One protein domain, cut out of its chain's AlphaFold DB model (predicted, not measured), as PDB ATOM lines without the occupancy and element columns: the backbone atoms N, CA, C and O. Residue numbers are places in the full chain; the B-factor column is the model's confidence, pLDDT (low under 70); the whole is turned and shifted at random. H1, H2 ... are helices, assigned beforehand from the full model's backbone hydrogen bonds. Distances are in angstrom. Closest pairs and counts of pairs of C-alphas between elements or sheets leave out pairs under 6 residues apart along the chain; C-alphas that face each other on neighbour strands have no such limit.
ATOM      1  N   LEU A  11     140.551 119.262  96.877       73.75
ATOM      2  CA  LEU A  11     140.813 119.391  98.308       73.75
ATOM      3  C   LEU A  11     140.413 118.150  99.127       73.75
ATOM      4  O   LEU A  11     141.153 117.751 100.022       73.75
ATOM      5  N   LEU A  12     139.254 117.537  98.860       76.44
ATOM      6  CA  LEU A  12     138.816 116.329  99.575       76.44
ATOM      7  C   LEU A  12     139.680 115.128  99.202       76.44
ATOM      8  O   LEU A  12     140.097 114.376 100.081       76.44
ATOM      9  N   PHE A  13     140.001 114.992  97.917       81.38
ATOM     10  CA  PHE A  13     140.915 113.960  97.437       81.38
ATOM     11  C   PHE A  13     142.301 114.118  98.055       81.38
ATOM     12  O   PHE A  13     142.816 113.164  98.627       81.38
ATOM     13  N   GLU A  14     142.851 115.331  98.054       82.94
ATOM     14  CA  GLU A  14     144.120 115.641  98.714       82.94
ATOM     15  C   GLU A  14     144.080 115.312 100.214       82.94
ATOM     16  O   GLU A  14     144.990 114.660 100.723       82.94
ATOM     17  N   THR A  15     142.999 115.681 100.911       84.81
ATOM     18  CA  THR A  15     142.811 115.371 102.341       84.81
ATOM     19  C   THR A  15     142.787 113.862 102.602       84.81
ATOM     20  O   THR A  15     143.316 113.403 103.613       84.81
ATOM     21  N   ALA A  16     142.215 113.084 101.682       85.38
ATOM     22  CA  ALA A  16     142.193 111.624 101.730       85.38
ATOM     23  C   ALA A  16     143.486 110.966 101.199       85.38
ATOM     24  O   ALA A  16     143.590 109.740 101.194       85.38
ATOM     25  N   GLY A  17     144.475 111.745 100.739       89.25
ATOM     26  CA  GLY A  17     145.702 111.226 100.123       89.25
ATOM     27  C   GLY A  17     145.481 110.577  98.750       89.25
ATOM     28  O   GLY A  17     146.276 109.740  98.322       89.25
ATOM     29  N   LEU A  18     144.399 110.941  98.067       86.25
ATOM     30  CA  LEU A  18     143.992 110.441  96.758       86.25
ATOM     31  C   LEU A  18     144.319 111.459  95.660       86.25
ATOM     32  O   LEU A  18     144.373 112.666  95.887       86.25
ATOM     33  N   THR A  19     144.516 110.969  94.438       84.94
ATOM     34  CA  THR A  19     144.703 111.805  93.243       84.94
ATOM     35  C   THR A  19     143.527 111.608  92.301       84.94
ATOM     36  O   THR A  19     143.099 110.480  92.077       84.94
ATOM     37  N   TRP A  20     143.003 112.707  91.759       83.38
ATOM     38  CA  TRP A  20     142.027 112.662  90.677       83.38
ATOM     39  C   TRP A  20     142.765 112.583  89.338       83.38
ATOM     40  O   TRP A  20     143.406 113.549  88.927       83.38
ATOM     41  N   ASP A  21     142.684 111.437  88.671       82.94
ATOM     42  CA  ASP A  21     143.344 111.144  87.392       82.94
ATOM     43  C   ASP A  21     142.356 110.980  86.221       82.94
ATOM     44  O   ASP A  21     142.737 110.566  85.124       82.94
ATOM     45  N   GLY A  22     141.090 111.344  86.440       83.44
ATOM     46  CA  GLY A  22     140.028 111.271  85.442       83.44
ATOM     47  C   GLY A  22     139.758 112.565  84.673       83.44
ATOM     48  O   GLY A  22     140.456 113.573  84.839       83.44
ATOM     49  N   PRO A  23     138.696 112.564  83.843       85.19
ATOM     50  CA  PRO A  23     138.223 113.747  83.125       85.19
ATOM     51  C   PRO A  23     137.866 114.906  84.062       85.19
ATOM     52  O   PRO A  23     137.717 114.732  85.271       85.19
ATOM     53  N   ASN A  24     137.684 116.107  83.514       85.00
ATOM     54  CA  ASN A  24     137.254 117.240  84.324       85.00
ATOM     55  C   ASN A  24     135.873 116.960  84.955       85.00
ATOM     56  O   ASN A  24     134.936 116.557  84.267       85.00
ATOM     57  N   VAL A  25     135.721 117.214  86.260       78.56
ATOM     58  CA  VAL A  25     134.465 116.941  86.986       78.56
ATOM     59  C   VAL A  25     133.256 117.668  86.383       78.56
ATOM     60  O   VAL A  25     132.162 117.109  86.338       78.56
ATOM     61  N   HIS A  26     133.443 118.883  85.859       80.62
ATOM     62  CA  HIS A  26     132.367 119.642  85.222       80.62
ATOM     63  C   HIS A  26     131.972 119.062  83.859       80.62
ATOM     64  O   HIS A  26     130.808 119.154  83.480       80.62
ATOM     65  N   GLU A  27     132.904 118.435  83.140       86.00
ATOM     66  CA  GLU A  27     132.610 117.728  81.886       86.00
ATOM     67  C   GLU A  27     131.862 116.414  82.149       86.00
ATOM     68  O   GLU A  27     130.957 116.055  81.397       86.00
ATOM     69  N   LEU A  28     132.188 115.704  83.235       82.62
ATOM     70  CA  LEU A  28     131.453 114.503  83.652       82.62
ATOM     71  C   LEU A  28     130.006 114.821  84.033       82.62
ATOM     72  O   LEU A  28     129.087 114.101  83.662       82.62
ATOM     73  N   GLN A  29     129.775 115.930  84.730       78.62
ATOM     74  CA  GLN A  29     128.431 116.310  85.172       78.62
ATOM     75  C   GLN A  29     127.473 116.646  84.045       78.62
ATOM     76  O   GLN A  29     126.277 116.417  84.171       78.62
ATOM     77  N   GLN A  30     127.989 117.152  82.930       85.44
ATOM     78  CA  GLN A  30     127.169 117.409  81.752       85.44
ATOM     79  C   GLN A  30     126.630 116.120  81.115       85.44
ATOM     80  O   GLN A  30     125.742 116.194  80.269       85.44
ATOM     81  N   GLN A  31     127.141 114.951  81.518       87.00
ATOM     82  CA  GLN A  31     126.759 113.646  80.978       87.00
ATOM     83  C   GLN A  31     125.702 112.921  81.825       87.00
ATOM     84  O   GLN A  31     125.174 111.908  81.375       87.00
ATOM     85  N   VAL A  32     125.359 113.429  83.017       83.81
ATOM     86  CA  VAL A  32     124.438 112.766  83.954       83.81
ATOM     87  C   VAL A  32     123.325 113.725  84.374       83.81
ATOM     88  O   VAL A  32     123.597 114.801  84.898       83.81
ATOM     89  N   PHE A  33     122.063 113.329  84.182       82.94
ATOM     90  CA  PHE A  33     120.896 114.146  84.532       82.94
ATOM     91  C   PHE A  33     120.012 113.478  85.605       82.94
ATOM     92  O   PHE A  33     119.703 112.296  85.476       82.94
ATOM     93  N   PRO A  34     119.506 114.223  86.609       80.44
ATOM     94  CA  PRO A  34     119.823 115.623  86.914       80.44
ATOM     95  C   PRO A  34     121.174 115.787  87.634       80.44
ATOM     96  O   PRO A  34     121.753 116.866  87.584       80.44
ATOM     97  N   ASP A  35     121.669 114.720  88.263       82.88
ATOM     98  CA  ASP A  35     123.030 114.547  88.775       82.88
ATOM     99  C   ASP A  35     123.272 113.053  89.092       82.88
ATOM    100  O   ASP A  35     122.395 112.217  88.881       82.88
ATOM    101  N   PHE A  36     124.453 112.711  89.616       81.19
ATOM    102  CA  PHE A  36     124.845 111.337  89.956       81.19
ATOM    103  C   PHE A  36     123.958 110.638  91.000       81.19
ATOM    104  O   PHE A  36     123.740 109.433  90.882       81.19
ATOM    105  N   HIS A  37     123.461 111.368  92.003       78.75
ATOM    106  CA  HIS A  37     122.740 110.817  93.161       78.75
ATOM    107  C   HIS A  37     121.240 110.695  92.911       78.75
ATOM    108  O   HIS A  37     120.569 109.864  93.516       78.75
ATOM    109  N   HIS A  38     120.719 111.542  92.032       83.00
ATOM    110  CA  HIS A  38     119.314 111.569  91.654       83.00
ATOM    111  C   HIS A  38     119.065 110.905  90.295       83.00
ATOM    112  O   HIS A  38     117.927 110.892  89.821       83.00
ATOM    113  N   HIS A  39     120.111 110.365  89.659       85.31
ATOM    114  CA  HIS A  39     119.963 109.577  88.445       85.31
ATOM    115  C   HIS A  39     119.033 108.391  88.707       85.31
ATOM    116  O   HIS A  39     119.122 107.722  89.738       85.31
ATOM    117  N   THR A  40     118.127 108.110  87.769       87.00
ATOM    118  CA  THR A  40     117.138 107.042  87.966       87.00
ATOM    119  C   THR A  40     117.760 105.653  88.022       87.00
ATOM    120  O   THR A  40     117.208 104.768  88.674       87.00
ATOM    121  N   ASP A  41     118.908 105.496  87.364       88.25
ATOM    122  CA  ASP A  41     119.771 104.320  87.417       88.25
ATOM    123  C   ASP A  41     121.124 104.703  88.043       88.25
ATOM    124  O   ASP A  41     121.999 105.259  87.379       88.25
ATOM    125  N   LEU A  42     121.290 104.428  89.339       85.44
ATOM    126  CA  LEU A  42     122.527 104.736  90.068       85.44
ATOM    127  C   LEU A  42     123.731 103.912  89.588       85.44
ATOM    128  O   LEU A  42     124.874 104.319  89.782       85.44
ATOM    129  N   VAL A  43     123.496 102.745  88.979       87.69
ATOM    130  CA  VAL A  43     124.579 101.924  88.422       87.69
ATOM    131  C   VAL A  43     125.092 102.571  87.144       87.69
ATOM    132  O   VAL A  43     126.299 102.657  86.944       87.69
ATOM    133  N   GLU A  44     124.188 103.046  86.288       88.56
ATOM    134  CA  GLU A  44     124.559 103.791  85.087       88.56
ATOM    135  C   GLU A  44     125.340 105.063  85.428       88.56
ATOM    136  O   GLU A  44     126.420 105.268  84.876       88.56
ATOM    137  N   SER A  45     124.852 105.881  86.369       87.31
ATOM    138  CA  SER A  45     125.573 107.095  86.769       87.31
ATOM    139  C   SER A  45     126.924 106.779  87.416       87.31
ATOM    140  O   SER A  45     127.910 107.457  87.131       87.31
ATOM    141  N   GLY A  46     127.010 105.716  88.223       86.00
ATOM    142  CA  GLY A  46     128.255 105.271  88.852       86.00
ATOM    143  C   GLY A  46     129.356 104.891  87.855       86.00
ATOM    144  O   GLY A  46     130.525 105.162  88.113       86.00
ATOM    145  N   ARG A  47     129.005 104.359  86.675       89.12
ATOM    146  CA  ARG A  47     129.994 103.945  85.659       89.12
ATOM    147  C   ARG A  47     130.847 105.087  85.116       89.12
ATOM    148  O   ARG A  47     131.965 104.860  84.661       89.12
ATOM    149  N   PHE A  48     130.359 106.326  85.173       86.06
ATOM    150  CA  PHE A  48     131.133 107.493  84.738       86.06
ATOM    151  C   PHE A  48     132.364 107.758  85.613       86.06
ATOM    152  O   PHE A  48     133.237 108.512  85.190       86.06
ATOM    153  N   VAL A  49     132.453 107.144  86.798       85.50
ATOM    154  CA  VAL A  49     133.605 107.245  87.703       85.50
ATOM    155  C   VAL A  49     134.337 105.909  87.903       85.50
ATOM    156  O   VAL A  49     135.151 105.798  88.814       85.50
ATOM    157  N   ASP A  50     134.130 104.918  87.024       88.25
ATOM    158  CA  ASP A  50     134.794 103.597  87.085       88.25
ATOM    159  C   ASP A  50     136.329 103.665  86.962       88.25
ATOM    160  O   ASP A  50     137.025 102.698  87.272       88.25
ATOM    161  N   PHE A  51     136.881 104.792  86.500       86.56
ATOM    162  CA  PHE A  51     138.328 105.014  86.481       86.56
ATOM    163  C   PHE A  51     138.916 105.198  87.889       86.56
ATOM    164  O   PHE A  51     140.120 105.031  88.065       86.56
ATOM    165  N   LEU A  52     138.092 105.531  88.889       86.00
ATOM    166  CA  LEU A  52     138.552 105.690  90.261       86.00
ATOM    167  C   LEU A  52     138.865 104.333  90.902       86.00
ATOM    168  O   LEU A  52     138.124 103.364  90.727       86.00
ATOM    169  N   PRO A  53     139.923 104.251  91.725       86.00
ATOM    170  CA  PRO A  53     140.221 103.034  92.461       86.00
ATOM    171  C   PRO A  53     139.172 102.783  93.551       86.00
ATOM    172  O   PRO A  53     138.618 103.718  94.128       86.00
ATOM    173  N   THR A  54     138.998 101.519  93.946       86.06
ATOM    174  CA  THR A  54     138.142 101.138  95.086       86.06
ATOM    175  C   THR A  54     138.481 101.909  96.363       86.06
ATOM    176  O   THR A  54     137.580 102.260  97.117       86.06
ATOM    177  N   ALA A  55     139.758 102.248  96.569       85.25
ATOM    178  CA  ALA A  55     140.205 103.056  97.702       85.25
ATOM    179  C   ALA A  55     139.519 104.434  97.774       85.25
ATOM    180  O   ALA A  55     139.320 104.953  98.866       85.25
ATOM    181  N   ALA A  56     139.124 105.016  96.634       85.62
ATOM    182  CA  ALA A  56     138.346 106.249  96.621       85.62
ATOM    183  C   ALA A  56     136.929 106.019  97.163       85.62
ATOM    184  O   ALA A  56     136.455 106.803  97.977       85.62
ATOM    185  N   ALA A  57     136.275 104.918  96.782       84.81
ATOM    186  CA  ALA A  57     134.978 104.558  97.349       84.81
ATOM    187  C   ALA A  57     135.082 104.270  98.857       84.81
ATOM    188  O   ALA A  57     134.247 104.739  99.624       84.81
ATOM    189  N   ASP A  58     136.120 103.552  99.292       86.00
ATOM    190  CA  ASP A  58     136.325 103.206 100.705       86.00
ATOM    191  C   ASP A  58     136.620 104.443 101.585       86.00
ATOM    192  O   ASP A  58     136.329 104.431 102.777       86.00
ATOM    193  N   ALA A  59     137.180 105.519 101.015       86.38
ATOM    194  CA  ALA A  59     137.479 106.755 101.744       86.38
ATOM    195  C   ALA A  59     136.240 107.620 102.032       86.38
ATOM    196  O   ALA A  59     136.235 108.369 103.009       86.38
ATOM    197  N   PHE A  60     135.209 107.532 101.188       84.69
ATOM    198  CA  PHE A  60     134.053 108.434 101.234       84.69
ATOM    199  C   PHE A  60     132.709 107.726 101.454       84.69
ATOM    200  O   PHE A  60     131.713 108.375 101.756       84.69
TER     201      PHE A  60
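What this domain is: This is residues 11 to 60 of the 121 residues of an uncharacterized protein of Chloroflexi bacterium (UniProt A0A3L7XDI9). Picture an open, elongated loop of chain, folded back on itself, with four short helices set along it and no two of them touching. H1 and H4 are near each other at one end; from H1 the backbone goes out by way of H2, turns back through residues 30 to 41 at the other end, and returns by way of H3 to H4. The printed part has 50 residues with four named helices, in the order H1, H2, H3, H4, and no named strand. The class is all helix, though under half of the residues, 23 of 50, are in named elements. The whole is only just compact, close to loose, with a radius of gyration of the C-alphas of 11.4 A, and only just elongated, with spans of 31 by 20 by 16 A.

How they stand to each other: Start at residues 11 to 15, which are H1, and go on over a short link of 9 residues to H2, residues 25 to 29. H1 and H2 are apart, with no C-alpha of the one within 8 A of the other. A long link of 12 residues then leads to H3, residues 42 to 47, which is apart from both H1 and H2. After a short link of 6 residues you reach H4, residues 54 to 60, apart from H2 and H3. H4 and H1 are near each other: no pair of their C-alphas is within 8 A, but 5 pairs are within 10 A. In the backbones of H1, H2 and H3 every O i to N i+4 pair is within hydrogen-bond range; in H4, 2 of 3 are.

Where its parts are: Find C-alpha 11 at (140.813, 119.391, 98.308); from there H1 runs from Leu 11 to Thr 15. H2 runs from Val 25, with its C-alpha at (134.465, 116.941, 86.986), to Gln 29. H3, from Leu 42 to Arg 47, measures 8.7 A from first to last C-alpha. H4, the longest helix with 7 residues, measures 10.4 A from Thr 54 to Phe 60, and C-alpha 60 is at (134.053, 108.434, 101.234).

The domain as a whole: Look at Gly 17 and Thr 40: their C-alphas are the two farthest apart, at 31.3 A. The first and last printed C-alphas, those of Leu 11 and Phe 60, are 13.2 A apart. Residues 38 to 43, of which 42 and 43 belong to H3, stand free. The link from H2 to H3, residues 30 to 41, is the long one, and its C-alphas lie 8 to 16 A from the mean of all C-alphas. The printed part has no cut. In the B-factor column the mean pLDDT of the printed part is 84.4, and no printed residue is under 70.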